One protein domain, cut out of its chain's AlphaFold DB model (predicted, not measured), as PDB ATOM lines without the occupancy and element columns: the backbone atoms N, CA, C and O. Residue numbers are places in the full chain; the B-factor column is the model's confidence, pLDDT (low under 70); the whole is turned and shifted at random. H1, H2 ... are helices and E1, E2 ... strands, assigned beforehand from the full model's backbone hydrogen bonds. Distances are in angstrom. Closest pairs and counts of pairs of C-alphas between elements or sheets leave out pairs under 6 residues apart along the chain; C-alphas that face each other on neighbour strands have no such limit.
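AT A GLANCE: This is residues 35 to 149 and 167 to 247 of the 248 residues of an uncharacterized protein of Cordyceps javanica (UniProt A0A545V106). A strongly twisted sheet of five strands has H1 and H2 over one face and H5 over the other, while H1 also packs beside a small sheet of E3, E4 and E8. The hairpin of E1 and E2 lies toward one end of the longest axis, and H6, reached by a long link, lies toward the other. The printed part has 196 residues with six named helices and ten named strands, in the order E1 E2 E3 E4 H1 E5 E6 E7 H2 H3 E8 H4 H5 E9 E10 H6; the class is mixed, helices and strands. The large sheet runs E7 E6 E5 E9 E10 and is mixed; the sheets E3 E4 E8 and E1 E2 are antiparallel. The whole is compact, with a radius of gyration of the C-alphas of 16.4 A and spans of 47 by 38 by 34 A.

HOW THE PARTS SIT: Begin with E1, residues 35 to 38, and E2, residues 41 to 45, an antiparallel hairpin with N 36 and O 43 2.9 A apart. Next come E3, residues 52 to 56, and E4, residues 59 to 62, a hairpin in which N 53 and O 61 are 2.8 A apart. E8, residues 146 to 148, is the antiparallel neighbour of E4, with N 147 and O 60 at 2.8 A. H1, residues 69 to 83, is on one face of this sheet, an arrangement of two layers, one of helix and one of strands; its height is 5.0 A and it lies over none of the strands. The closest C-alphas of H1 and E3 are those of Ala 83 and Ser 55, 4.9 A apart. Read on to E5, residues 89 to 94, E6, residues 99 to 104, and E7, residues 110 to 113: a meander, each strand the antiparallel neighbour of the one before. N 92 and O 101 are 2.8 A apart, as are N 102 and O 112. E9, residues 194 to 197, is parallel to E5, with N 197 and O 91 at 3.4 A, and forms a hairpin with E10, residues 202 to 205, where N 196 and O 203 are 2.8 A apart. On this large sheet H1 stands up at a height of 13.1 A. H2, residues 116 to 122, is on the same face, over E6. H5, residues 181 to 187, is on the opposite face, over E9 at a height of 6.6 A. H3, residues 124 to 130, and H4, residues 167 to 173, only graze the sheet. H6, residues 234 to 246, touches H2 with residues 241 to 245 alone, about perpendicular at 80 degrees; their closest C-alphas, of Asp 242 and Ala 117, are 6.8 A apart. Every O i to N i+4 pair is within hydrogen-bond range in H1, H3, H5 and H6; in H2 2 of 3 are, and in H4 1 of 3, beside 2 of 4 O i to N i+3 pairs.

IN THESE COORDINATES: Find C-alpha 35 at (-11.412, -51.026, -41.349), where E1 begins. From C-alpha 69 at (-11.905, -32.957, -24.510), H1 runs 20.5 A to C-alpha 83. E5 measures 16.3 A and E6 16.8 A from first to last C-alpha. H6 runs 18.0 A and ends at C-alpha 246, (-26.773, -25.902, -31.457).

THE WHOLE: The two C-alphas farthest apart are those of Ser 37 and Gly 231, 52.2 A. Residues 150 to 166 are not printed, and C-alphas 149 and 167 are 18.1 A apart across this cut. The long links are H3 to E8, with 15 residues, and E10 to H6, with 28. The mean pLDDT of the printed part is 76.5; 68 residues are under 70, among them residues 167 to 177 and 180 to 223.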
ATOM      1  N   PHE A  35     -10.111 -50.369 -41.281       81.62
ATOM      2  CA  PHE A  35     -11.412 -51.026 -41.349       81.62
ATOM      3  C   PHE A  35     -11.324 -52.410 -40.713       81.62
ATOM      4  O   PHE A  35     -10.302 -53.089 -40.832       81.62
ATOM      5  N   TYR A  36     -12.413 -52.854 -40.099       78.12
ATOM      6  CA  TYR A  36     -12.594 -54.231 -39.648       78.12
ATOM      7  C   TYR A  36     -13.851 -54.831 -40.278       78.12
ATOM      8  O   TYR A  36     -14.783 -54.121 -40.647       78.12
ATOM      9  N   SER A  37     -13.862 -56.149 -40.467       79.12
ATOM     10  CA  SER A  37     -14.990 -56.843 -41.097       79.12
ATOM     11  C   SER A  37     -16.003 -57.297 -40.052       79.12
ATOM     12  O   SER A  37     -15.628 -57.894 -39.045       79.12
ATOM     13  N   THR A  38     -17.284 -57.056 -40.325       73.75
ATOM     14  CA  THR A  38     -18.419 -57.530 -39.521       73.75
ATOM     15  C   THR A  38     -19.419 -58.283 -40.396       73.75
ATOM     16  O   THR A  38     -19.288 -58.295 -41.623       73.75
ATOM     17  N   ALA A  39     -20.434 -58.898 -39.781       69.00
ATOM     18  CA  ALA A  39     -21.549 -59.498 -40.517       69.00
ATOM     19  C   ALA A  39     -22.320 -58.468 -41.370       69.00
ATOM     20  O   ALA A  39     -22.877 -58.839 -42.399       69.00
ATOM     21  N   ASP A  40     -22.274 -57.187 -40.989       65.31
ATOM     22  CA  ASP A  40     -22.895 -56.065 -41.705       65.31
ATOM     23  C   ASP A  40     -21.948 -55.402 -42.729       65.31
ATOM     24  O   ASP A  40     -22.234 -54.329 -43.259       65.31
ATOM     25  N   GLY A  41     -20.785 -56.010 -42.995       73.75
ATOM     26  CA  GLY A  41     -19.764 -55.494 -43.908       73.75
ATOM     27  C   GLY A  41     -18.609 -54.751 -43.217       73.75
ATOM     28  O   GLY A  41     -18.467 -54.814 -41.989       73.75
ATOM     29  N   PRO A  42     -17.721 -54.101 -43.995       78.50
ATOM     30  CA  PRO A  42     -16.592 -53.341 -43.463       78.50
ATOM     31  C   PRO A  42     -17.057 -52.146 -42.627       78.50
ATOM     32  O   PRO A  42     -17.883 -51.359 -43.081       78.50
ATOM     33  N   GLN A  43     -16.488 -52.003 -41.434       81.94
ATOM     34  CA  GLN A  43     -16.733 -50.897 -40.511       81.94
ATOM     35  C   GLN A  43     -15.429 -50.123 -40.293       81.94
ATOM     36  O   GLN A  43     -14.376 -50.724 -40.065       81.94
ATOM     37  N   ILE A  44     -15.487 -48.797 -40.384       83.00
ATOM     38  CA  ILE A  44     -14.348 -47.908 -40.164       83.00
ATOM     39  C   ILE A  44     -14.004 -47.822 -38.676       83.00
ATOM     40  O   ILE A  44     -14.874 -47.834 -37.806       83.00
ATOM     41  N   VAL A  45     -12.713 -47.727 -38.379       83.31
ATOM     42  CA  VAL A  45     -12.189 -47.489 -37.035       83.31
ATOM     43  C   VAL A  45     -11.898 -46.001 -36.901       83.31
ATOM     44  O   VAL A  45     -11.024 -45.477 -37.593       83.31
ATOM     45  N   ALA A  46     -12.607 -45.320 -36.000       82.88
ATOM     46  CA  ALA A  46     -12.254 -43.951 -35.648       82.88
ATOM     47  C   ALA A  46     -10.910 -43.917 -34.890       82.88
ATOM     48  O   ALA A  46     -10.644 -44.797 -34.062       82.88
ATOM     49  N   PRO A  47     -10.070 -42.891 -35.119       80.31
ATOM     50  CA  PRO A  47      -8.903 -42.632 -34.287       80.31
ATOM     51  C   PRO A  47      -9.276 -42.525 -32.801       80.31
ATOM     52  O   PRO A  47     -10.373 -42.093 -32.445       80.31
ATOM     53  N   GLN A  48      -8.337 -42.880 -31.920       85.00
ATOM     54  CA  GLN A  48      -8.509 -42.804 -30.463       85.00
ATOM     55  C   GLN A  48      -8.367 -41.355 -29.971       85.00
ATOM     56  O   GLN A  48      -7.392 -40.980 -29.321       85.00
ATOM     57  N   THR A  49      -9.328 -40.518 -30.351       83.12
ATOM     58  CA  THR A  49      -9.411 -39.090 -30.032       83.12
ATOM     59  C   THR A  49     -10.868 -38.706 -29.772       83.12
ATOM     60  O   THR A  49     -11.760 -39.217 -30.455       83.12
ATOM     61  N   PRO A  50     -11.138 -37.784 -28.830       85.50
ATOM     62  CA  PRO A  50     -12.499 -37.332 -28.555       85.50
ATOM     63  C   PRO A  50     -13.103 -36.509 -29.699       85.50
ATOM     64  O   PRO A  50     -14.295 -36.248 -29.684       85.50
ATOM     65  N   TYR A  51     -12.303 -36.095 -30.691       81.38
ATOM     66  CA  TYR A  51     -12.724 -35.169 -31.748       81.38
ATOM     67  C   TYR A  51     -13.123 -35.831 -33.073       81.38
ATOM     68  O   TYR A  51     -13.411 -35.126 -34.033       81.38
ATOM     69  N   VAL A  52     -13.098 -37.161 -33.166       83.06
ATOM     70  CA  VAL A  52     -13.465 -37.885 -34.392       83.06
ATOM     71  C   VAL A  52     -14.345 -39.060 -34.012       83.06
ATOM     72  O   VAL A  52     -13.896 -39.925 -33.268       83.06
ATOM     73  N   ALA A  53     -15.578 -39.096 -34.502       88.00
ATOM     74  CA  ALA A  53     -16.584 -40.104 -34.201       88.00
ATOM     75  C   ALA A  53     -16.870 -40.989 -35.421       88.00
ATOM     76  O   ALA A  53     -16.837 -40.519 -36.556       88.00
ATOM     77  N   VAL A  54     -17.192 -42.264 -35.202       88.50
ATOM     78  CA  VAL A  54     -17.806 -43.096 -36.251       88.50
ATOM     79  C   VAL A  54     -19.243 -42.627 -36.483       88.50
ATOM     80  O   VAL A  54     -20.077 -42.733 -35.586       88.50
ATOM     81  N   SER A  55     -19.546 -42.160 -37.696       85.25
ATOM     82  CA  SER A  55     -20.904 -41.756 -38.102       85.25
ATOM     83  C   SER A  55     -21.547 -42.679 -39.137       85.25
ATOM     84  O   SER A  55     -22.608 -42.393 -39.682       85.25
ATOM     85  N   GLY A  56     -20.918 -43.817 -39.410       82.75
ATOM     86  CA  GLY A  56     -21.459 -44.858 -40.270       82.75
ATOM     87  C   GLY A  56     -20.387 -45.874 -40.658       82.75
ATOM     88  O   GLY A  56     -19.229 -45.722 -40.267       82.75
ATOM     89  N   PRO A  57     -20.727 -46.888 -41.472       80.75
ATOM     90  CA  PRO A  57     -19.811 -47.983 -41.798       80.75
ATOM     91  C   PRO A  57     -18.490 -47.544 -42.431       80.75
ATOM     92  O   PRO A  57     -17.454 -48.169 -42.235       80.75
ATOM     93  N   ASN A  58     -18.505 -46.448 -43.181       78.50
ATOM     94  CA  ASN A  58     -17.331 -45.896 -43.847       78.50
ATOM     95  C   ASN A  58     -17.227 -44.376 -43.677       78.50
ATOM     96  O   ASN A  58     -16.694 -43.695 -44.555       78.50
ATOM     97  N   LYS A  59     -17.772 -43.844 -42.580       81.25
ATOM     98  CA  LYS A  59     -17.893 -42.406 -42.351       81.25
ATOM     99  C   LYS A  59     -17.302 -42.004 -41.010       81.25
ATOM    100  O   LYS A  59     -17.558 -42.664 -40.000       81.25
ATOM    101  N   LEU A  60     -16.535 -40.919 -41.018       82.94
ATOM    102  CA  LEU A  60     -16.053 -40.264 -39.809       82.94
ATOM    103  C   LEU A  60     -16.648 -38.866 -39.713       82.94
ATOM    104  O   LEU A  60     -16.631 -38.114 -40.685       82.94
ATOM    105  N   TYR A  61     -17.123 -38.529 -38.522       82.00
ATOM    106  CA  TYR A  61     -17.598 -37.206 -38.168       82.00
ATOM    107  C   TYR A  61     -16.556 -36.496 -37.319       82.00
ATOM    108  O   TYR A  61     -16.095 -37.031 -36.308       82.00
ATOM    109  N   TYR A  62     -16.193 -35.285 -37.710       76.69
ATOM    110  CA  TYR A  62     -15.203 -34.483 -37.015       76.69
ATOM    111  C   TYR A  62     -15.903 -33.468 -36.126       76.69
ATOM    112  O   TYR A  62     -16.833 -32.786 -36.540       76.69
ATOM    113  N   LEU A  63     -15.451 -33.378 -34.885       76.81
ATOM    114  CA  LEU A  63     -15.964 -32.437 -33.904       76.81
ATOM    115  C   LEU A  63     -15.069 -31.213 -33.833       76.81
ATOM    116  O   LEU A  63     -13.849 -31.287 -34.012       76.81
ATOM    117  N   ASP A  64     -15.683 -30.080 -33.514       69.69
ATOM    118  CA  ASP A  64     -14.959 -28.835 -33.364       69.69
ATOM    119  C   ASP A  64     -13.916 -28.922 -32.242       69.69
ATOM    120  O   ASP A  64     -14.205 -29.236 -31.085       69.69
ATOM    121  N   THR A  65     -12.670 -28.607 -32.580       69.94
ATOM    122  CA  THR A  65     -11.542 -28.688 -31.648       69.94
ATOM    123  C   THR A  65     -11.554 -27.594 -30.577       69.94
ATOM    124  O   THR A  65     -10.743 -27.646 -29.650       69.94
ATOM    125  N   ARG A  66     -12.473 -26.622 -30.668       66.62
ATOM    126  CA  ARG A  66     -12.722 -25.604 -29.636       66.62
ATOM    127  C   ARG A  66     -13.462 -26.151 -28.416       66.62
ATOM    128  O   ARG A  66     -13.438 -25.492 -27.375       66.62
ATOM    129  N   PHE A  67     -14.110 -27.314 -28.514       70.56
ATOM    130  CA  PHE A  67     -14.622 -28.010 -27.337       70.56
ATOM    131  C   PHE A  67     -13.469 -28.523 -26.471       70.56
ATOM    132  O   PHE A  67     -12.444 -29.003 -26.970       70.56
ATOM    133  N   ASP A  68     -13.652 -28.472 -25.153       79.75
ATOM    134  CA  ASP A  68     -12.801 -29.241 -24.255       79.75
ATOM    135  C   ASP A  68     -12.970 -30.750 -24.524       79.75
ATOM    136  O   ASP A  68     -13.986 -31.201 -25.061       79.75
ATOM    137  N   ALA A  69     -11.950 -31.536 -24.178       83.31
ATOM    138  CA  ALA A  69     -11.905 -32.957 -24.510       83.31
ATOM    139  C   ALA A  69     -13.044 -33.769 -23.868       83.31
ATOM    140  O   ALA A  69     -13.483 -34.749 -24.464       83.31
ATOM    141  N   GLU A  70     -13.526 -33.375 -22.685       88.12
ATOM    142  CA  GLU A  70     -14.631 -34.059 -22.003       88.12
ATOM    143  C   GLU A  70     -15.946 -33.821 -22.748       88.12
ATOM    144  O   GLU A  70     -16.669 -34.771 -23.053       88.12
ATOM    145  N   THR A  71     -16.229 -32.570 -23.118       81.50
ATOM    146  CA  THR A  71     -17.413 -32.225 -23.913       81.50
ATOM    147  C   THR A  71     -17.366 -32.878 -25.294       81.50
ATOM    148  O   THR A  71     -18.360 -33.457 -25.727       81.50
ATOM    149  N   ALA A  72     -16.214 -32.848 -25.971       82.12
ATOM    150  CA  ALA A  72     -16.041 -33.513 -27.260       82.12
ATOM    151  C   ALA A  72     -16.254 -35.032 -27.149       82.12
ATOM    152  O   ALA A  72     -16.995 -35.597 -27.951       82.12
ATOM    153  N   GLN A  73     -15.699 -35.678 -26.116       89.00
ATOM    154  CA  GLN A  73     -15.920 -37.104 -25.874       89.00
ATOM    155  C   GLN A  73     -17.402 -37.409 -25.641       89.00
ATOM    156  O   GLN A  73     -17.931 -38.353 -26.220       89.00
ATOM    157  N   HIS A  74     -18.089 -36.586 -24.846       90.75
ATOM    158  CA  HIS A  74     -19.515 -36.760 -24.605       90.75
ATOM    159  C   HIS A  74     -20.326 -36.683 -25.904       90.75
ATOM    160  O   HIS A  74     -21.195 -37.520 -26.123       90.75
ATOM    161  N   ILE A  75     -20.024 -35.720 -26.783       86.94
ATOM    162  CA  ILE A  75     -20.678 -35.597 -28.093       86.94
ATOM    163  C   ILE A  75     -20.365 -36.813 -28.974       86.94
ATOM    164  O   ILE A  75     -21.278 -37.383 -29.575       86.94
ATOM    165  N   LYS A  76     -19.091 -37.226 -29.033       90.81
ATOM    166  CA  LYS A  76     -18.641 -38.407 -29.780       90.81
ATOM    167  C   LYS A  76     -19.432 -39.644 -29.373       90.81
ATOM    168  O   LYS A  76     -19.906 -40.352 -30.256       90.81
ATOM    169  N   ASP A  77     -19.647 -39.863 -28.079       93.44
ATOM    170  CA  ASP A  77     -20.429 -41.004 -27.601       93.44
ATOM    171  C   ASP A  77     -21.869 -40.961 -28.142       93.44
ATOM    172  O   ASP A  77     -22.348 -41.964 -28.667       93.44
ATOM    173  N   GLN A  78     -22.550 -39.805 -28.092       93.50
ATOM    174  CA  GLN A  78     -23.912 -39.668 -28.644       93.50
ATOM    175  C   GLN A  78     -23.945 -40.013 -30.142       93.50
ATOM    176  O   GLN A  78     -24.792 -40.785 -30.588       93.50
ATOM    177  N   ILE A  79     -22.997 -39.483 -30.917       91.12
ATOM    178  CA  ILE A  79     -22.894 -39.723 -32.363       91.12
ATOM    179  C   ILE A  79     -22.647 -41.207 -32.649       91.12
ATOM    180  O   ILE A  79     -23.365 -41.824 -33.439       91.12
ATOM    181  N   GLU A  80     -21.666 -41.813 -31.981       92.31
ATOM    182  CA  GLU A  80     -21.298 -43.205 -32.227       92.31
ATOM    183  C   GLU A  80     -22.400 -44.175 -31.813       92.31
ATOM    184  O   GLU A  80     -22.588 -45.196 -32.480       92.31
ATOM    185  N   TRP A  81     -23.131 -43.906 -30.729       93.44
ATOM    186  CA  TRP A  81     -24.272 -44.732 -30.318       93.44
ATOM    187  C   TRP A  81     -25.454 -44.632 -31.279       93.44
ATOM    188  O   TRP A  81     -26.109 -45.646 -31.519       93.44
ATOM    189  N   ALA A  82     -25.683 -43.468 -31.892       90.19
ATOM    190  CA  ALA A  82     -26.705 -43.316 -32.924       90.19
ATOM    191  C   ALA A  82     -26.315 -43.989 -34.249       90.19
ATOM    192  O   ALA A  82     -27.158 -44.603 -34.902       90.19
ATOM    193  N   ALA A  83     -25.041 -43.912 -34.642       86.69
ATOM    194  CA  ALA A  83     -24.640 -44.225 -36.011       86.69
ATOM    195  C   ALA A  83     -23.946 -45.585 -36.204       86.69
ATOM    196  O   ALA A  83     -24.202 -46.268 -37.195       86.69
ATOM    197  N   ALA A  84     -23.080 -46.021 -35.282       83.88
ATOM    198  CA  ALA A  84     -22.296 -47.244 -35.486       83.88
ATOM    199  C   ALA A  84     -23.156 -48.513 -35.323       83.88
ATOM    200  O   ALA A  84     -23.894 -48.641 -34.339       83.88
ATOM    201  N   SER A  85     -23.070 -49.463 -36.267       77.50
ATOM    202  CA  SER A  85     -23.810 -50.737 -36.186       77.50
ATOM    203  C   SER A  85     -23.421 -51.517 -34.928       77.50
ATOM    204  O   SER A  85     -22.239 -51.648 -34.606       77.50
ATOM    205  N   ARG A  86     -24.424 -52.029 -34.210       85.31
ATOM    206  CA  ARG A  86     -24.250 -52.865 -33.016       85.31
ATOM    207  C   ARG A  86     -25.251 -54.021 -33.087       85.31
ATOM    208  O   ARG A  86     -26.414 -53.837 -32.720       85.31
ATOM    209  N   PRO A  87     -24.827 -55.201 -33.575       84.56
ATOM    210  CA  PRO A  87     -25.705 -56.357 -33.698       84.56
ATOM    211  C   PRO A  87     -26.396 -56.693 -32.376       84.56
ATOM    212  O   PRO A  87     -25.765 -56.682 -31.322       84.56
ATOM    213  N   GLY A  88     -27.690 -57.006 -32.442       87.56
ATOM    214  CA  GLY A  88     -28.488 -57.311 -31.254       87.56
ATOM    215  C   GLY A  88     -28.962 -56.082 -30.477       87.56
ATOM    216  O   GLY A  88     -29.420 -56.239 -29.352       87.56
ATOM    217  N   THR A  89     -28.893 -54.881 -31.055       91.38
ATOM    218  CA  THR A  89     -29.434 -53.658 -30.442       91.38
ATOM    219  C   THR A  89     -30.449 -52.961 -31.349       91.38
ATOM    220  O   THR A  89     -30.526 -53.255 -32.545       91.38
ATOM    221  N   TYR A  90     -31.251 -52.066 -30.772       90.38
ATOM    222  CA  TYR A  90     -32.151 -51.169 -31.500       90.38
ATOM    223  C   TYR A  90     -32.288 -49.821 -30.777       90.38
ATOM    224  O   TYR A  90     -32.017 -49.722 -29.576       90.38
ATOM    225  N   ILE A  91     -32.715 -48.781 -31.500       92.88
ATOM    226  CA  ILE A  91     -32.973 -47.451 -30.929       92.88
ATOM    227  C   ILE A  91     -34.463 -47.331 -30.589       92.88
ATOM    228  O   ILE A  91     -35.325 -47.382 -31.468       92.88
ATOM    229  N   ALA A  92     -34.759 -47.157 -29.303       94.50
ATOM    230  CA  ALA A  92     -36.090 -46.887 -28.778       94.50
ATOM    231  C   ALA A  92     -36.298 -45.373 -28.640       94.50
ATOM    232  O   ALA A  92     -35.610 -44.726 -27.847       94.50
ATOM    233  N   VAL A  93     -37.255 -44.819 -29.389       94.00
ATOM    234  CA  VAL A  93     -37.576 -43.383 -29.401       94.00
ATOM    235  C   VAL A  93     -38.896 -43.127 -28.669       94.00
ATOM    236  O   VAL A  93     -39.940 -43.660 -29.048       94.00
ATOM    237  N   ASP A  94     -38.875 -42.268 -27.647       92.75
ATOM    238  CA  ASP A  94     -40.073 -41.817 -26.932       92.75
ATOM    239  C   ASP A  94     -40.458 -40.401 -27.381       92.75
ATOM    240  O   ASP A  94     -39.921 -39.391 -26.923       92.75
ATOM    241  N   SER A  95     -41.441 -40.328 -28.279       88.81
ATOM    242  CA  SER A  95     -41.985 -39.067 -28.807       88.81
ATOM    243  C   SER A  95     -42.828 -38.264 -27.807       88.81
ATOM    244  O   SER A  95     -43.122 -37.095 -28.053       88.81
ATOM    245  N   SER A  96     -43.222 -38.852 -26.674       85.62
ATOM    246  CA  SER A  96     -43.924 -38.124 -25.612       85.62
ATOM    247  C   SER A  96     -42.952 -37.418 -24.669       85.62
ATOM    248  O   SER A  96     -43.214 -36.291 -24.257       85.62
ATOM    249  N   ALA A  97     -41.810 -38.048 -24.383       87.62
ATOM    250  CA  ALA A  97     -40.750 -37.475 -23.556       87.62
ATOM    251  C   ALA A  97     -39.704 -36.681 -24.364       87.62
ATOM    252  O   ALA A  97     -38.914 -35.936 -23.779       87.62
ATOM    253  N   ALA A  98     -39.703 -36.825 -25.694       89.38
ATOM    254  CA  ALA A  98     -38.650 -36.346 -26.587       89.38
ATOM    255  C   ALA A  98     -37.262 -36.876 -26.186       89.38
ATOM    256  O   ALA A  98     -36.301 -36.114 -26.050       89.38
ATOM    257  N   THR A  99     -37.186 -38.189 -25.960       92.69
ATOM    258  CA  THR A  99     -35.963 -38.910 -25.580       92.69
ATOM    259  C   THR A  99     -35.725 -40.107 -26.497       92.69
ATOM    260  O   THR A  99     -36.610 -40.539 -27.241       92.69
ATOM    261  N   ALA A 100     -34.511 -40.651 -26.449       95.06
ATOM    262  CA  ALA A 100     -34.150 -41.873 -27.146       95.06
ATOM    263  C   ALA A 100     -33.186 -42.696 -26.288       95.06
ATOM    264  O   ALA A 100     -32.450 -42.147 -25.472       95.06
ATOM    265  N   SER A 101     -33.156 -44.008 -26.506       96.88
ATOM    266  CA  SER A 101     -32.208 -44.920 -25.858       96.88
ATOM    267  C   SER A 101     -31.832 -46.061 -26.798       96.88
ATOM    268  O   SER A 101     -32.635 -46.460 -27.638       96.88
ATOM    269  N   VAL A 102     -30.629 -46.609 -26.654       95.94
ATOM    270  CA  VAL A 102     -30.247 -47.878 -27.283       95.94
ATOM    271  C   VAL A 102     -30.570 -49.006 -26.321       95.94
ATOM    272  O   VAL A 102     -30.205 -48.944 -25.143       95.94
ATOM    273  N   ARG A 103     -31.235 -50.045 -26.821       95.44
ATOM    274  CA  ARG A 103     -31.630 -51.210 -26.032       95.44
ATOM    275  C   ARG A 103     -31.110 -52.501 -26.624       95.44
ATOM    276  O   ARG A 103     -30.980 -52.627 -27.841       95.44
ATOM    277  N   ASP A 104     -30.848 -53.461 -25.748       95.44
ATOM    278  CA  ASP A 104     -30.602 -54.840 -26.146       95.44
ATOM    279  C   ASP A 104     -31.891 -55.445 -26.725       95.44
ATOM    280  O   ASP A 104     -32.966 -55.360 -26.125       95.44
ATOM    281  N   ALA A 105     -31.801 -56.048 -27.904       91.19
ATOM    282  CA  ALA A 105     -32.949 -56.601 -28.614       91.19
ATOM    283  C   ALA A 105     -33.504 -57.880 -27.960       91.19
ATOM    284  O   ALA A 105     -34.658 -58.232 -28.199       91.19
ATOM    285  N   SER A 106     -32.707 -58.580 -27.151       94.00
ATOM    286  CA  SER A 106     -33.096 -59.827 -26.487       94.00
ATOM    287  C   SER A 106     -33.636 -59.607 -25.072       94.00
ATOM    288  O   SER A 106     -34.617 -60.248 -24.691       94.00
ATOM    289  N   THR A 107     -33.036 -58.693 -24.304       95.56
ATOM    290  CA  THR A 107     -33.403 -58.434 -22.902       95.56
ATOM    291  C   THR A 107     -34.235 -57.171 -22.714       95.56
ATOM    292  O   THR A 107     -34.868 -57.015 -21.672       95.56
ATOM    293  N   ASN A 108     -34.273 -56.283 -23.715       92.81
ATOM    294  CA  ASN A 108     -34.892 -54.957 -23.637       92.81
ATOM    295  C   ASN A 108     -34.247 -54.021 -22.592       92.81
ATOM    296  O   ASN A 108     -34.835 -53.002 -22.224       92.81
ATOM    297  N   GLU A 109     -33.048 -54.348 -22.103       96.81
ATOM    298  CA  GLU A 109     -32.294 -53.498 -21.180       96.81
ATOM    299  C   GLU A 109     -31.715 -52.278 -21.905       96.81
ATOM    300  O   GLU A 109     -31.255 -52.373 -23.043       96.81
ATOM    301  N   THR A 110     -31.723 -51.120 -21.239       97.00
ATOM    302  CA  THR A 110     -31.100 -49.897 -21.758       97.00
ATOM    303  C   THR A 110     -29.581 -50.013 -21.689       97.00
ATOM    304  O   THR A 110     -29.009 -50.102 -20.604       97.00
ATOM    305  N   LEU A 111     -28.933 -49.962 -22.850       96.94
ATOM    306  CA  LEU A 111     -27.476 -49.984 -22.998       96.94
ATOM    307  C   LEU A 111     -26.885 -48.575 -23.052       96.94
ATOM    308  O   LEU A 111     -25.765 -48.350 -22.602       96.94
ATOM    309  N   PHE A 112     -27.644 -47.630 -23.604       97.25
ATOM    310  CA  PHE A 112     -27.253 -46.232 -23.694       97.25
ATOM    311  C   PHE A 112     -28.489 -45.347 -23.634       97.25
ATOM    312  O   PHE A 112     -29.476 -45.618 -24.315       97.25
ATOM    313  N   ASP A 113     -28.430 -44.288 -22.836       96.44
ATOM    314  CA  ASP A 113     -29.484 -43.283 -22.764       96.44
ATOM    315  C   ASP A 113     -28.968 -41.998 -23.404       96.44
ATOM    316  O   ASP A 113     -27.928 -41.464 -22.996       96.44
ATOM    317  N   PHE A 114     -29.652 -41.533 -24.449       94.25
ATOM    318  CA  PHE A 114     -29.221 -40.327 -25.136       94.25
ATOM    319  C   PHE A 114     -29.528 -39.125 -24.262       94.25
ATOM    320  O   PHE A 114     -30.608 -39.003 -23.677       94.25
ATOM    321  N   ASN A 115     -28.599 -38.176 -24.227       90.19
ATOM    322  CA  ASN A 115     -28.911 -36.892 -23.629       90.19
ATOM    323  C   ASN A 115     -30.076 -36.265 -24.433       90.19
ATOM    324  O   ASN A 115     -29.980 -36.190 -25.663       90.19
ATOM    325  N   PRO A 116     -31.168 -35.819 -23.774       88.19
ATOM    326  CA  PRO A 116     -32.370 -35.348 -24.457       88.19
ATOM    327  C   PRO A 116     -32.118 -34.277 -25.521       88.19
ATOM    328  O   PRO A 116     -32.790 -34.281 -26.547       88.19
ATOM    329  N   ALA A 117     -31.137 -33.391 -25.325       84.50
ATOM    330  CA  ALA A 117     -30.778 -32.385 -26.324       84.50
ATOM    331  C   ALA A 117     -30.262 -33.014 -27.629       84.50
ATOM    332  O   ALA A 117     -30.671 -32.614 -28.714       84.50
ATOM    333  N   TYR A 118     -29.417 -34.043 -27.538       87.88
ATOM    334  CA  TYR A 118     -28.890 -34.743 -28.713       87.88
ATOM    335  C   TYR A 118     -29.927 -35.675 -29.330       87.88
ATOM    336  O   TYR A 118     -29.976 -35.793 -30.549       87.88
ATOM    337  N   ALA A 119     -30.787 -36.294 -28.515       90.25
ATOM    338  CA  ALA A 119     -31.886 -37.114 -29.016       90.25
ATOM    339  C   ALA A 119     -32.849 -36.302 -29.899       90.25
ATOM    340  O   ALA A 119     -33.299 -36.794 -30.931       90.25
ATOM    341  N   ARG A 120     -33.143 -35.054 -29.510       87.62
ATOM    342  CA  ARG A 120     -34.018 -34.147 -30.272       87.62
ATOM    343  C   ARG A 120     -33.457 -33.788 -31.634       87.62
ATOM    344  O   ARG A 120     -34.245 -33.650 -32.555       87.62
ATOM    345  N   VAL A 121     -32.136 -33.690 -31.754       85.25
ATOM    346  CA  VAL A 121     -31.460 -33.462 -33.033       85.25
ATOM    347  C   VAL A 121     -31.402 -34.762 -33.833       85.25
ATOM    348  O   VAL A 121     -32.077 -34.884 -34.846       85.25
ATOM    349  N   LEU A 122     -30.711 -35.781 -33.314       87.25
ATOM    350  CA  LEU A 122     -30.453 -37.049 -34.014       87.25
ATOM    351  C   LEU A 122     -31.724 -37.785 -34.458       87.25
ATOM    352  O   LEU A 122     -31.696 -38.526 -35.435       87.25
ATOM    353  N   PHE A 123     -32.832 -37.607 -33.735       90.19
ATOM    354  CA  PHE A 123     -34.090 -38.306 -33.992       90.19
ATOM    355  C   PHE A 123     -35.263 -37.348 -34.231       90.19
ATOM    356  O   PHE A 123     -36.417 -37.768 -34.098       90.19
ATOM    357  N   ALA A 124     -35.005 -36.087 -34.610       88.75
ATOM    358  CA  ALA A 124     -36.028 -35.056 -34.837       88.75
ATOM    359  C   ALA A 124     -37.180 -35.558 -35.721       88.75
ATOM    360  O   ALA A 124     -38.356 -35.402 -35.387       88.75
ATOM    361  N   THR A 125     -36.842 -36.219 -36.832       86.00
ATOM    362  CA  THR A 125     -37.808 -36.775 -37.789       86.00
ATOM    363  C   THR A 125     -38.717 -37.820 -37.143       86.00
ATOM    364  O   THR A 125     -39.943 -37.724 -37.249       86.00
ATOM    365  N   ALA A 126     -38.141 -38.797 -36.438       86.38
ATOM    366  CA  ALA A 126     -38.897 -39.857 -35.770       86.38
ATOM    367  C   ALA A 126     -39.766 -39.302 -34.626       86.38
ATOM    368  O   ALA A 126     -40.939 -39.665 -34.488       86.38
ATOM    369  N   LEU A 127     -39.218 -38.368 -33.845       89.69
ATOM    370  CA  LEU A 127     -39.911 -37.687 -32.753       89.69
ATOM    371  C   LEU A 127     -41.108 -36.874 -33.258       89.69
ATOM    372  O   LEU A 127     -42.217 -37.048 -32.751       89.69
ATOM    373  N   ASN A 128     -40.918 -36.059 -34.297       89.38
ATOM    374  CA  ASN A 128     -41.985 -35.271 -34.916       89.38
ATOM    375  C   ASN A 128     -43.070 -36.150 -35.544       89.38
ATOM    376  O   ASN A 128     -44.249 -35.808 -35.478       89.38
ATOM    377  N   ARG A 129     -42.708 -37.298 -36.131       88.62
ATOM    378  CA  ARG A 129     -43.694 -38.244 -36.671       88.62
ATOM    379  C   ARG A 129     -44.572 -38.833 -35.564       88.62
ATOM    380  O   ARG A 129     -45.786 -38.929 -35.733       88.62
ATOM    381  N   GLY A 130     -43.972 -39.208 -34.432       86.25
ATOM    382  CA  GLY A 130     -44.691 -39.745 -33.272       86.25
ATOM    383  C   GLY A 130     -45.497 -38.695 -32.499       86.25
ATOM    384  O   GLY A 130     -46.547 -39.015 -31.937       86.25
ATOM    385  N   ASN A 131     -45.033 -37.443 -32.500       89.38
ATOM    386  CA  ASN A 131     -45.684 -36.307 -31.856       89.38
ATOM    387  C   ASN A 131     -45.471 -35.006 -32.663       89.38
ATOM    388  O   ASN A 131     -44.548 -34.238 -32.383       89.38
ATOM    389  N   PRO A 132     -46.367 -34.695 -33.622       88.94
ATOM    390  CA  PRO A 132     -46.230 -33.514 -34.480       88.94
ATOM    391  C   PRO A 132     -46.255 -32.178 -33.733       88.94
ATOM    392  O   PRO A 132     -45.815 -31.164 -34.268       88.94
ATOM    393  N   SER A 133     -46.768 -32.158 -32.496       88.06
ATOM    394  CA  SER A 133     -46.809 -30.944 -31.676       88.06
ATOM    395  C   SER A 133     -45.441 -30.520 -31.140       88.06
ATOM    396  O   SER A 133     -45.314 -29.383 -30.695       88.06
ATOM    397  N   LEU A 134     -44.429 -31.399 -31.200       86.56
ATOM    398  CA  LEU A 134     -43.053 -31.057 -30.838       86.56
ATOM    399  C   LEU A 134     -42.454 -30.036 -31.808       86.56
ATOM    400  O   LEU A 134     -41.728 -29.150 -31.370       86.56
ATOM    401  N   ALA A 135     -42.776 -30.152 -33.103       87.44
ATOM    402  CA  ALA A 135     -42.284 -29.274 -34.165       87.44
ATOM    403  C   ALA A 135     -40.766 -29.002 -34.072       87.44
ATOM    404  O   ALA A 135     -40.322 -27.854 -34.202       87.44
ATOM    405  N   LEU A 136     -39.988 -30.061 -33.813       86.19
ATOM    406  CA  LEU A 136     -38.531 -30.002 -33.734       86.19
ATOM    407  C   LEU A 136     -37.951 -29.612 -35.102       86.19
ATOM    408  O   LEU A 136     -38.462 -30.083 -36.127       86.19
ATOM    409  N   PRO A 137     -36.899 -28.783 -35.150       82.69
ATOM    410  CA  PRO A 137     -36.146 -28.560 -36.372       82.69
ATOM    411  C   PRO A 137     -35.529 -29.882 -36.843       82.69
ATOM    412  O   PRO A 137     -34.910 -30.604 -36.069       82.69
ATOM    413  N   VAL A 138     -35.707 -30.202 -38.123       82.88
ATOM    414  CA  VAL A 138     -34.971 -31.289 -38.776       82.88
ATOM    415  C   VAL A 138     -33.752 -30.652 -39.423       82.88
ATOM    416  O   VAL A 138     -33.904 -29.779 -40.280       82.88
ATOM    417  N   HIS A 139     -32.564 -31.025 -38.959       72.88
ATOM    418  CA  HIS A 139     -31.325 -30.417 -39.417       72.88
ATOM    419  C   HIS A 139     -30.866 -31.038 -40.741       72.88
ATOM    420  O   HIS A 139     -31.227 -32.159 -41.098       72.88
ATOM    421  N   GLU A 140     -30.074 -30.278 -41.495       68.50
ATOM    422  CA  GLU A 140     -29.408 -30.801 -42.683       68.50
ATOM    423  C   GLU A 140     -28.268 -31.753 -42.279       68.50
ATOM    424  O   GLU A 140     -27.728 -31.686 -41.170       68.50
ATOM    425  N   ALA A 141     -27.895 -32.649 -43.197       69.50
ATOM    426  CA  ALA A 141     -26.785 -33.573 -42.984       69.50
ATOM    427  C   ALA A 141     -25.468 -32.810 -42.773       69.50
ATOM    428  O   ALA A 141     -25.245 -31.819 -43.457       69.50
ATOM    429  N   ALA A 142     -24.580 -33.350 -41.930       67.81
ATOM    430  CA  ALA A 142     -23.266 -32.838 -41.490       67.81
ATOM    431  C   ALA A 142     -22.382 -32.011 -42.458       67.81
ATOM    432  O   ALA A 142     -21.454 -31.333 -42.008       67.81
ATOM    433  N   GLY A 143     -22.586 -32.104 -43.773       66.94
ATOM    434  CA  GLY A 143     -21.790 -31.400 -44.774       66.94
ATOM    435  C   GLY A 143     -20.301 -31.729 -44.666       66.94
ATOM    436  O   GLY A 143     -19.919 -32.897 -44.615       66.94
ATOM    437  N   ASP A 144     -19.467 -30.690 -44.608       60.75
ATOM    438  CA  ASP A 144     -18.000 -30.799 -44.553       60.75
ATOM    439  C   ASP A 144     -17.466 -31.428 -43.248       60.75
ATOM    440  O   ASP A 144     -16.278 -31.738 -43.157       60.75
ATOM    441  N   TRP A 145     -18.318 -31.632 -42.237       65.75
ATOM    442  CA  TRP A 145     -17.937 -32.252 -40.962       65.75
ATOM    443  C   TRP A 145     -18.007 -33.780 -40.987       65.75
ATOM    444  O   TRP A 145     -17.510 -34.426 -40.066       65.75
ATOM    445  N   GLU A 146     -18.566 -34.372 -42.045       77.38
ATOM    446  CA  GLU A 146     -18.584 -35.815 -42.260       77.38
ATOM    447  C   GLU A 146     -17.774 -36.197 -43.503       77.38
ATOM    448  O   GLU A 146     -18.075 -35.806 -44.631       77.38
ATOM    449  N   VAL A 147     -16.770 -37.051 -43.311       71.44
ATOM    450  CA  VAL A 147     -15.938 -37.582 -44.392       71.44
ATOM    451  C   VAL A 147     -16.327 -39.027 -44.666       71.44
ATOM    452  O   VAL A 147     -16.325 -39.872 -43.773       71.44
ATOM    453  N   THR A 148     -16.637 -39.330 -45.927       76.50
ATOM    454  CA  THR A 148     -16.924 -40.696 -46.388       76.50
ATOM    455  C   THR A 148     -15.705 -41.292 -47.086       76.50
ATOM    456  O   THR A 148     -15.221 -40.749 -48.080       76.50
ATOM    457  N   TYR A 149     -15.258 -42.458 -46.629       71.75
ATOM    458  CA  TYR A 149     -14.119 -43.177 -47.189       71.75
ATOM    459  C   TYR A 149     -14.569 -44.286 -48.143       71.75
ATOM    460  O   TYR A 149     -15.474 -45.069 -47.850       71.75
ATOM    461  N   GLU A 167     -29.607 -37.129 -49.430       37.09
ATOM    462  CA  GLU A 167     -31.072 -37.121 -49.397       37.09
ATOM    463  C   GLU A 167     -31.728 -38.294 -50.126       37.09
ATOM    464  O   GLU A 167     -32.741 -38.817 -49.672       37.09
ATOM    465  N   GLN A 168     -31.169 -38.753 -51.251       39.78
ATOM    466  CA  GLN A 168     -31.818 -39.811 -52.041       39.78
ATOM    467  C   GLN A 168     -31.783 -41.186 -51.356       39.78
ATOM    468  O   GLN A 168     -32.587 -42.054 -51.694       39.78
ATOM    469  N   ARG A 169     -30.870 -41.400 -50.398       44.81
ATOM    470  CA  ARG A 169     -30.738 -42.679 -49.682       44.81
ATOM    471  C   ARG A 169     -31.616 -42.764 -48.435       44.81
ATOM    472  O   ARG A 169     -32.150 -43.840 -48.186       44.81
ATOM    473  N   SER A 170     -31.837 -41.670 -47.699       45.47
ATOM    474  CA  SER A 170     -32.714 -41.693 -46.513       45.47
ATOM    475  C   SER A 170     -34.164 -42.026 -46.891       45.47
ATOM    476  O   SER A 170     -34.771 -42.930 -46.313       45.47
ATOM    477  N   ALA A 171     -34.671 -41.409 -47.965       49.09
ATOM    478  CA  ALA A 171     -35.996 -41.691 -48.515       49.09
ATOM    479  C   ALA A 171     -36.141 -43.143 -49.007       49.09
ATOM    480  O   ALA A 171     -37.236 -43.700 -48.971       49.09
ATOM    481  N   HIS A 172     -35.046 -43.772 -49.445       49.09
ATOM    482  CA  HIS A 172     -35.035 -45.183 -49.829       49.09
ATOM    483  C   HIS A 172     -35.143 -46.112 -48.610       49.09
ATOM    484  O   HIS A 172     -35.863 -47.103 -48.666       49.09
ATOM    485  N   CYS A 173     -34.471 -45.782 -47.504       55.94
ATOM    486  CA  CYS A 173     -34.452 -46.618 -46.304       55.94
ATOM    487  C   CYS A 173     -35.787 -46.634 -45.549       55.94
ATOM    488  O   CYS A 173     -36.229 -47.705 -45.136       55.94
ATOM    489  N   SER A 174     -36.478 -45.492 -45.484       59.38
ATOM    490  CA  SER A 174     -37.793 -45.364 -44.823       59.38
ATOM    491  C   SER A 174     -38.912 -46.230 -45.430       59.38
ATOM    492  O   SER A 174     -39.991 -46.344 -44.861       59.38
ATOM    493  N   GLN A 175     -38.676 -46.861 -46.587       60.47
ATOM    494  CA  GLN A 175     -39.633 -47.764 -47.240       60.47
ATOM    495  C   GLN A 175     -39.581 -49.198 -46.689       60.47
ATOM    496  O   GLN A 175     -40.456 -50.004 -47.012       60.47
ATOM    497  N   TYR A 176     -38.566 -49.535 -45.885       58.31
ATOM    498  CA  TYR A 176     -38.383 -50.871 -45.320       58.31
ATOM    499  C   TYR A 176     -38.746 -50.902 -43.839       58.31
ATOM    500  O   TYR A 176     -38.240 -50.096 -43.059       58.31
ATOM    501  N   GLY A 177     -39.557 -51.888 -43.451       68.38
ATOM    502  CA  GLY A 177     -39.817 -52.189 -42.048       68.38
ATOM    503  C   GLY A 177     -38.697 -53.007 -41.404       68.38
ATOM    504  O   GLY A 177     -37.987 -53.742 -42.096       68.38
ATOM    505  N   CYS A 178     -38.530 -52.932 -40.081       71.81
ATOM    506  CA  CYS A 178     -37.446 -53.647 -39.395       71.81
ATOM    507  C   CYS A 178     -37.788 -54.112 -37.972       71.81
ATOM    508  O   CYS A 178     -38.676 -53.581 -37.311       71.81
ATOM    509  N   HIS A 179     -37.063 -55.123 -37.489       77.56
ATOM    510  CA  HIS A 179     -37.042 -55.507 -36.075       77.56
ATOM    511  C   HIS A 179     -35.639 -55.347 -35.470       77.56
ATOM    512  O   HIS A 179     -35.515 -55.188 -34.259       77.56
ATOM    513  N   SER A 180     -34.589 -55.341 -36.297       69.75
ATOM    514  CA  SER A 180     -33.187 -55.162 -35.901       69.75
ATOM    515  C   SER A 180     -32.371 -54.438 -36.979       69.75
ATOM    516  O   SER A 180     -32.768 -54.436 -38.147       69.75
ATOM    517  N   ASP A 181     -31.203 -53.888 -36.619       64.12
ATOM    518  CA  ASP A 181     -30.236 -53.306 -37.574       64.12
ATOM    519  C   ASP A 181     -29.924 -54.282 -38.731       64.12
ATOM    520  O   ASP A 181     -29.917 -53.901 -39.903       64.12
ATOM    521  N   GLY A 182     -29.797 -55.581 -38.428       68.50
ATOM    522  CA  GLY A 182     -29.539 -56.625 -39.425       68.50
ATOM    523  C   GLY A 182     -30.664 -56.815 -40.452       68.50
ATOM    524  O   GLY A 182     -30.408 -57.240 -41.582       68.50
ATOM    525  N   ASP A 183     -31.912 -56.477 -40.112       68.81
ATOM    526  CA  ASP A 183     -33.016 -56.486 -41.078       68.81
ATOM    527  C   ASP A 183     -32.863 -55.374 -42.108       68.81
ATOM    528  O   ASP A 183     -33.178 -55.590 -43.281       68.81
ATOM    529  N   CYS A 184     -32.355 -54.219 -41.686       64.25
ATOM    530  CA  CYS A 184     -32.091 -53.092 -42.564       64.25
ATOM    531  C   CYS A 184     -30.936 -53.389 -43.504       64.25
ATOM    532  O   CYS A 184     -31.095 -53.244 -44.719       64.25
ATOM    533  N   THR A 185     -29.840 -53.930 -42.977       61.22
ATOM    534  CA  THR A 185     -28.691 -54.368 -43.773       61.22
ATOM    535  C   THR A 185     -29.113 -55.395 -44.829       61.22
ATOM    536  O   THR A 185     -28.799 -55.251 -46.012       61.22
ATOM    537  N   ARG A 186     -29.899 -56.406 -44.435       69.69
ATOM    538  CA  ARG A 186     -30.347 -57.484 -45.329       69.69
ATOM    539  C   ARG A 186     -31.310 -57.001 -46.414       69.69
ATOM    540  O   ARG A 186     -31.122 -57.351 -47.576       69.69
ATOM    541  N   GLN A 187     -32.343 -56.240 -46.051       61.44
ATOM    542  CA  GLN A 187     -33.409 -55.833 -46.980       61.44
ATOM    543  C   GLN A 187     -32.959 -54.759 -47.969       61.44
ATOM    544  O   GLN A 187     -33.414 -54.736 -49.107       61.44
ATOM    545  N   SER A 188     -32.036 -53.901 -47.548       54.97
ATOM    546  CA  SER A 188     -31.519 -52.813 -48.373       54.97
ATOM    547  C   SER A 188     -30.233 -53.170 -49.125       54.97
ATOM    548  O   SER A 188     -29.634 -52.299 -49.745       54.97
ATOM    549  N   HIS A 189     -29.768 -54.424 -49.059       56.69
ATOM    550  CA  HIS A 189     -28.480 -54.849 -49.620       56.69
ATOM    551  C   HIS A 189     -27.283 -54.007 -49.121       56.69
ATOM    552  O   HIS A 189     -26.417 -53.608 -49.901       56.69
ATOM    553  N   ASN A 190     -27.214 -53.783 -47.805       57.56
ATOM    554  CA  ASN A 190     -26.213 -52.977 -47.090       57.56
ATOM    555  C   ASN A 190     -26.277 -51.463 -47.377       57.56
ATOM    556  O   ASN A 190     -25.286 -50.757 -47.186       57.56
ATOM    557  N   LEU A 191     -27.413 -50.947 -47.857       53.47
ATOM    558  CA  LEU A 191     -27.604 -49.506 -48.074       53.47
ATOM    559  C   LEU A 191     -28.084 -48.769 -46.811       53.47
ATOM    560  O   LEU A 191     -27.751 -47.600 -46.629       53.47
ATOM    561  N   CYS A 192     -28.844 -49.452 -45.961       62.31
ATOM    562  CA  CYS A 192     -29.418 -48.985 -44.703       62.31
ATOM    563  C   CYS A 192     -28.888 -49.882 -43.582       62.31
ATOM    564  O   CYS A 192     -28.821 -51.096 -43.765       62.31
ATOM    565  N   GLY A 193     -28.524 -49.305 -42.440       65.56
ATOM    566  CA  GLY A 193     -27.859 -50.041 -41.358       65.56
ATOM    567  C   GLY A 193     -28.502 -49.875 -39.989       65.56
ATOM    568  O   GLY A 193     -28.038 -50.501 -39.041       65.56
ATOM    569  N   LYS A 194     -29.539 -49.034 -39.868       67.69
ATOM    570  CA  LYS A 194     -30.170 -48.705 -38.589       67.69
ATOM    571  C   LYS A 194     -31.653 -48.981 -38.585       67.69
ATOM    572  O   LYS A 194     -32.343 -48.569 -39.506       67.69
ATOM    573  N   CYS A 195     -32.123 -49.668 -37.550       67.00
ATOM    574  CA  CYS A 195     -33.536 -49.929 -37.327       67.00
ATOM    575  C   CYS A 195     -34.094 -49.032 -36.217       67.00
ATOM    576  O   CYS A 195     -33.649 -49.086 -35.068       67.00
ATOM    577  N   HIS A 196     -35.107 -48.242 -36.558       64.56
ATOM    578  CA  HIS A 196     -35.818 -47.358 -35.643       64.56
ATOM    579  C   HIS A 196     -37.155 -47.985 -35.272       64.56
ATOM    580  O   HIS A 196     -37.941 -48.330 -36.152       64.56
ATOM    581  N   HIS A 197     -37.430 -48.121 -33.972       67.25
ATOM    582  CA  HIS A 197     -38.731 -48.597 -33.495       67.25
ATOM    583  C   HIS A 197     -39.596 -47.401 -33.107       67.25
ATOM    584  O   HIS A 197     -39.353 -46.740 -32.094       67.25
ATOM    585  N   GLY A 198     -40.586 -47.099 -33.948       46.03
ATOM    586  CA  GLY A 198     -41.584 -46.066 -33.704       46.03
ATOM    587  C   GLY A 198     -42.856 -46.636 -33.076       46.03
ATOM    588  O   GLY A 198     -43.103 -47.837 -33.065       46.03
ATOM    589  N   ARG A 199     -43.725 -45.755 -32.567       35.62
ATOM    590  CA  ARG A 199     -45.020 -46.165 -31.988       35.62
ATOM    591  C   ARG A 199     -46.000 -46.726 -33.028       35.62
ATOM    592  O   ARG A 199     -46.951 -47.403 -32.651       35.62
ATOM    593  N   VAL A 200     -45.829 -46.351 -34.295       38.12
ATOM    594  CA  VAL A 200     -46.759 -46.676 -35.388       38.12
ATOM    595  C   VAL A 200     -46.148 -47.726 -36.307       38.12
ATOM    596  O   VAL A 200     -46.783 -48.749 -36.512       38.12
ATOM    597  N   ASP A 201     -44.908 -47.514 -36.754       43.00
ATOM    598  CA  ASP A 201     -44.161 -48.447 -37.594       43.00
ATOM    599  C   ASP A 201     -42.675 -48.449 -37.200       43.00
ATOM    600  O   ASP A 201     -42.162 -47.470 -36.643       43.00
ATOM    601  N   ASN A 202     -41.993 -49.553 -37.498       64.19
ATOM    602  CA  ASN A 202     -40.542 -49.665 -37.389       64.19
ATOM    603  C   ASN A 202     -39.928 -49.465 -38.773       64.19
ATOM    604  O   ASN A 202     -40.421 -50.076 -39.718       64.19
ATOM    605  N   GLU A 203     -38.853 -48.692 -38.904       69.06
ATOM    606  CA  GLU A 203     -38.284 -48.315 -40.207       69.06
ATOM    607  C   GLU A 203     -36.755 -48.354 -40.235       69.06
ATOM    608  O   GLU A 203     -36.083 -48.178 -39.216       69.06
ATOM    609  N   CYS A 204     -36.204 -48.553 -41.433       65.00
ATOM    610  CA  CYS A 204     -34.769 -48.502 -41.668       65.00
ATOM    611  C   CYS A 204     -34.249 -47.092 -41.978       65.00
ATOM    612  O   CYS A 204     -34.876 -46.330 -42.709       65.00
ATOM    613  N   GLU A 205     -33.027 -46.793 -41.534       63.66
ATOM    614  CA  GLU A 205     -32.286 -45.564 -41.837       63.66
ATOM    615  C   GLU A 205     -30.808 -45.838 -42.174       63.66
ATOM    616  O   GLU A 205     -30.256 -46.921 -41.936       63.66
ATOM    617  N   VAL A 206     -30.154 -44.834 -42.766       54.19
ATOM    618  CA  VAL A 206     -28.724 -44.864 -43.123       54.19
ATOM    619  C   VAL A 206     -27.832 -44.583 -41.900       54.19
ATOM    620  O   VAL A 206     -26.644 -44.887 -41.943       54.19
ATOM    621  N   GLY A 207     -28.400 -44.043 -40.811       53.19
ATOM    622  CA  GLY A 207     -27.644 -43.406 -39.734       53.19
ATOM    623  C   GLY A 207     -27.118 -42.060 -40.229       53.19
ATOM    624  O   GLY A 207     -26.057 -41.990 -40.849       53.19
ATOM    625  N   HIS A 208     -27.900 -40.999 -40.043       54.75
ATOM    626  CA  HIS A 208     -27.443 -39.636 -40.300       54.75
ATOM    627  C   HIS A 208     -27.050 -38.990 -38.985       54.75
ATOM    628  O   HIS A 208     -27.699 -39.181 -37.961       54.75
ATOM    629  N   VAL A 209     -25.963 -38.235 -39.033       52.47
ATOM    630  CA  VAL A 209     -25.582 -37.342 -37.953       52.47
ATOM    631  C   VAL A 209     -25.794 -35.940 -38.491       52.47
ATOM    632  O   VAL A 209     -25.222 -35.528 -39.504       52.47
ATOM    633  N   ASP A 210     -26.734 -35.255 -37.866       54.50
ATOM    634  CA  ASP A 210     -27.017 -33.856 -38.139       54.50
ATOM    635  C   ASP A 210     -25.824 -32.989 -37.695       54.50
ATOM    636  O   ASP A 210     -24.871 -33.490 -37.091       54.50
ATOM    637  N   HIS A 211     -25.856 -31.688 -37.994       54.66
ATOM    638  CA  HIS A 211     -24.840 -30.695 -37.602       54.66
ATOM    639  C   HIS A 211     -24.650 -30.599 -36.064       54.66
ATOM    640  O   HIS A 211     -25.111 -29.665 -35.412       54.66
ATOM    641  N   ILE A 212     -23.952 -31.562 -35.464       58.12
ATOM    642  CA  ILE A 212     -23.744 -31.708 -34.020       58.12
ATOM    643  C   ILE A 212     -22.302 -31.346 -33.653       58.12
ATOM    644  O   ILE A 212     -21.349 -31.727 -34.325       58.12
ATOM    645  N   GLY A 213     -22.110 -30.628 -32.547       54.75
ATOM    646  CA  GLY A 213     -20.763 -30.278 -32.093       54.75
ATOM    647  C   GLY A 213     -20.093 -29.213 -32.962       54.75
ATOM    648  O   GLY A 213     -18.877 -29.251 -33.152       54.75
ATOM    649  N   LEU A 214     -20.880 -28.252 -33.455       54.47
ATOM    650  CA  LEU A 214     -20.394 -27.034 -34.097       54.47
ATOM    651  C   LEU A 214     -20.341 -25.889 -33.088       54.47
ATOM    652  O   LEU A 214     -21.321 -25.610 -32.398       54.47
ATOM    653  N   CYS A 215     -19.207 -25.195 -33.019       53.09
ATOM    654  CA  CYS A 215     -19.071 -24.024 -32.161       53.09
ATOM    655  C   CYS A 215     -19.455 -22.729 -32.880       53.09
ATOM    656  O   CYS A 215     -18.818 -22.333 -33.864       53.09
ATOM    657  N   ALA A 216     -20.417 -21.996 -32.316       49.28
ATOM    658  CA  ALA A 216     -20.681 -20.606 -32.670       49.28
ATOM    659  C   ALA A 216     -19.754 -19.668 -31.864       49.28
ATOM    660  O   ALA A 216     -19.956 -19.454 -30.671       49.28
ATOM    661  N   GLY A 217     -18.729 -19.100 -32.511       49.75
ATOM    662  CA  GLY A 217     -17.792 -18.139 -31.896       49.75
ATOM    663  C   GLY A 217     -16.567 -18.749 -31.195       49.75
ATOM    664  O   GLY A 217     -16.292 -19.940 -31.292       49.75
ATOM    665  N   ASP A 218     -15.773 -17.926 -30.510       45.97
ATOM    666  CA  ASP A 218     -14.377 -18.259 -30.170       45.97
ATOM    667  C   ASP A 218     -14.192 -19.361 -29.111       45.97
ATOM    668  O   ASP A 218     -13.093 -19.901 -28.971       45.97
ATOM    669  N   ARG A 219     -15.238 -19.704 -28.346       51.38
ATOM    670  CA  ARG A 219     -15.213 -20.773 -27.335       51.38
ATOM    671  C   ARG A 219     -16.572 -21.442 -27.213       51.38
ATOM    672  O   ARG A 219     -17.584 -20.758 -27.093       51.38
ATOM    673  N   CYS A 220     -16.564 -22.767 -27.134       59.53
ATOM    674  CA  CYS A 220     -17.737 -23.529 -26.745       59.53
ATOM    675  C   CYS A 220     -17.796 -23.702 -25.232       59.53
ATOM    676  O   CYS A 220     -16.819 -24.101 -24.603       59.53
ATOM    677  N   THR A 221     -18.955 -23.404 -24.652       58.28
ATOM    678  CA  THR A 221     -19.242 -23.712 -23.248       58.28
ATOM    679  C   THR A 221     -20.281 -24.816 -23.185       58.28
ATOM    680  O   THR A 221     -21.127 -24.916 -24.073       58.28
ATOM    681  N   LYS A 222     -20.215 -25.648 -22.144       61.88
ATOM    682  CA  LYS A 222     -21.205 -26.694 -21.891       61.88
ATOM    683  C   LYS A 222     -22.587 -26.061 -21.725       61.88
ATOM    684  O   LYS A 222     -22.845 -25.384 -20.730       61.88
ATOM    685  N   ALA A 223     -23.461 -26.283 -22.698       68.06
ATOM    686  CA  ALA A 223     -24.867 -25.938 -22.599       68.06
ATOM    687  C   ALA A 223     -25.593 -27.001 -21.757       68.06
ATOM    688  O   ALA A 223     -25.305 -28.195 -21.843       68.06
ATOM    689  N   VAL A 224     -26.504 -26.563 -20.889       72.50
ATOM    690  CA  VAL A 224     -27.287 -27.437 -20.002       72.50
ATOM    691  C   VAL A 224     -28.759 -27.115 -20.208       72.50
ATOM    692  O   VAL A 224     -29.120 -25.937 -20.208       72.50
ATOM    693  N   ASP A 225     -29.596 -28.146 -20.362       75.62
ATOM    694  CA  ASP A 225     -31.048 -27.979 -20.470       75.62
ATOM    695  C   ASP A 225     -31.558 -27.110 -19.318       75.62
ATOM    696  O   ASP A 225     -31.272 -27.336 -18.139       75.62
ATOM    697  N   THR A 226     -32.330 -26.091 -19.673       83.50
ATOM    698  CA  THR A 226     -32.975 -25.227 -18.684       83.50
ATOM    699  C   THR A 226     -34.399 -25.721 -18.443       83.50
ATOM    700  O   THR A 226     -34.998 -26.308 -19.346       83.50
ATOM    701  N   PRO A 227     -34.981 -25.499 -17.253       86.56
ATOM    702  CA  PRO A 227     -36.362 -25.882 -16.998       86.56
ATOM    703  C   PRO A 227     -37.350 -25.198 -17.950       86.56
ATOM    704  O   PRO A 227     -37.100 -24.116 -18.498       86.56
ATOM    705  N   ARG A 228     -38.513 -25.827 -18.111       85.81
ATOM    706  CA  ARG A 228     -39.626 -25.261 -18.870       85.81
ATOM    707  C   ARG A 228     -40.169 -24.005 -18.192       85.81
ATOM    708  O   ARG A 228     -40.351 -23.967 -16.973       85.81
ATOM    709  N   ILE A 229     -40.458 -22.985 -18.990       93.31
ATOM    710  CA  ILE A 229     -41.062 -21.741 -18.514       93.31
ATOM    711  C   ILE A 229     -42.565 -21.971 -18.309       93.31
ATOM    712  O   ILE A 229     -43.227 -22.669 -19.077       93.31
ATOM    713  N   LYS A 230     -43.143 -21.386 -17.254       92.94
ATOM    714  CA  LYS A 230     -44.578 -21.525 -16.969       92.94
ATOM    715  C   LYS A 230     -45.417 -21.012 -18.149       92.94
ATOM    716  O   LYS A 230     -45.322 -19.841 -18.503       92.94
ATOM    717  N   GLY A 231     -46.269 -21.877 -18.704       91.00
ATOM    718  CA  GLY A 231     -47.132 -21.562 -19.852       91.00
ATOM    719  C   GLY A 231     -46.461 -21.714 -21.224       91.00
ATOM    720  O   GLY A 231     -47.116 -21.501 -22.237       91.00
ATOM    721  N   GLU A 232     -45.184 -22.097 -21.271       91.25
ATOM    722  CA  GLU A 232     -44.471 -22.427 -22.507       91.25
ATOM    723  C   GLU A 232     -45.060 -23.699 -23.124       91.25
ATOM    724  O   GLU A 232     -45.311 -24.662 -22.400       91.25
ATOM    725  N   SER A 233     -45.288 -23.724 -24.439       88.62
ATOM    726  CA  SER A 233     -45.693 -24.946 -25.153       88.62
ATOM    727  C   SER A 233     -44.528 -25.940 -25.266       88.62
ATOM    728  O   SER A 233     -43.378 -25.553 -25.076       88.62
ATOM    729  N   ASP A 234     -44.806 -27.209 -25.575       83.00
ATOM    730  CA  ASP A 234     -43.755 -28.217 -25.796       83.00
ATOM    731  C   ASP A 234     -42.836 -27.771 -26.941       83.00
ATOM    732  O   ASP A 234     -41.626 -27.680 -26.759       83.00
ATOM    733  N   ALA A 235     -43.419 -27.362 -28.074       85.44
ATOM    734  CA  ALA A 235     -42.674 -26.823 -29.209       85.44
ATOM    735  C   ALA A 235     -41.768 -25.648 -28.825       85.44
ATOM    736  O   ALA A 235     -40.587 -25.628 -29.161       85.44
ATOM    737  N   SER A 236     -42.301 -24.670 -28.085       87.00
ATOM    738  CA  SER A 236     -41.526 -23.497 -27.663       87.00
ATOM    739  C   SER A 236     -40.370 -23.874 -26.735       87.00
ATOM    740  O   SER A 236     -39.280 -23.315 -26.858       87.00
ATOM    741  N   TYR A 237     -40.599 -24.835 -25.838       87.12
ATOM    742  CA  TYR A 237     -39.573 -25.355 -24.944       87.12
ATOM    743  C   TYR A 237     -38.433 -26.009 -25.726       87.12
ATOM    744  O   TYR A 237     -37.268 -25.658 -25.519       87.12
ATOM    745  N   TYR A 238     -38.757 -26.909 -26.654       82.94
ATOM    746  CA  TYR A 238     -37.743 -27.649 -27.399       82.94
ATOM    747  C   TYR A 238     -36.977 -26.772 -28.387       82.94
ATOM    748  O   TYR A 238     -35.753 -26.802 -28.372       82.94
ATOM    749  N   GLN A 239     -37.646 -25.868 -29.108       82.06
ATOM    750  CA  GLN A 239     -36.968 -24.890 -29.970       82.06
ATOM    751  C   GLN A 239     -35.960 -24.028 -29.198       82.06
ATOM    752  O   GLN A 239     -34.904 -23.659 -29.715       82.06
ATOM    753  N   ARG A 240     -36.269 -23.697 -27.939       87.00
ATOM    754  CA  ARG A 240     -35.351 -22.957 -27.072       87.00
ATOM    755  C   ARG A 240     -34.167 -23.810 -26.625       87.00
ATOM    756  O   ARG A 240     -33.072 -23.262 -26.520       87.00
ATOM    757  N   MET A 241     -34.371 -25.102 -26.357       82.94
ATOM    758  CA  MET A 241     -33.274 -26.020 -26.028       82.94
ATOM    759  C   MET A 241     -32.370 -26.226 -27.244       82.94
ATOM    760  O   MET A 241     -31.158 -26.099 -27.113       82.94
ATOM    761  N   ASP A 242     -32.932 -26.413 -28.435       75.00
ATOM    762  CA  ASP A 242     -32.135 -26.595 -29.650       75.00
ATOM    763  C   ASP A 242     -31.301 -25.347 -29.953       75.00
ATOM    764  O   ASP A 242     -30.092 -25.430 -30.167       75.00
ATOM    765  N   LYS A 243     -31.899 -24.154 -29.834       77.38
ATOM    766  CA  LYS A 243     -31.157 -22.893 -29.966       77.38
ATOM    767  C   LYS A 243     -30.030 -22.757 -28.937       77.38
ATOM    768  O   LYS A 243     -28.994 -22.173 -29.251       77.38
ATOM    769  N   LEU A 244     -30.240 -23.242 -27.713       77.19
ATOM    770  CA  LEU A 244     -29.246 -23.191 -26.640       77.19
ATOM    771  C   LEU A 244     -28.045 -24.103 -26.925       77.19
ATOM    772  O   LEU A 244     -26.919 -23.713 -26.628       77.19
ATOM    773  N   HIS A 245     -28.285 -25.294 -27.474       72.75
ATOM    774  CA  HIS A 245     -27.249 -26.314 -27.676       72.75
ATOM    775  C   HIS A 245     -26.556 -26.241 -29.034       72.75
ATOM    776  O   HIS A 245     -25.384 -26.601 -29.123       72.75
ATOM    777  N   PHE A 246     -27.244 -25.764 -30.073       68.38
ATOM    778  CA  PHE A 246     -26.773 -25.902 -31.457       68.38
ATOM    779  C   PHE A 246     -26.621 -24.573 -32.205       68.38
ATOM    780  O   PHE A 246     -25.971 -24.540 -33.245       68.38
ATOM    781  N   GLY A 247     -27.132 -23.462 -31.659       60.62
ATOM    782  CA  GLY A 247     -27.141 -22.173 -32.352       60.62
ATOM    783  C   GLY A 247     -28.116 -22.171 -33.536       60.62
ATOM    784  O   GLY A 247     -28.321 -23.181 -34.197       60.62
TER     785      GLY A 247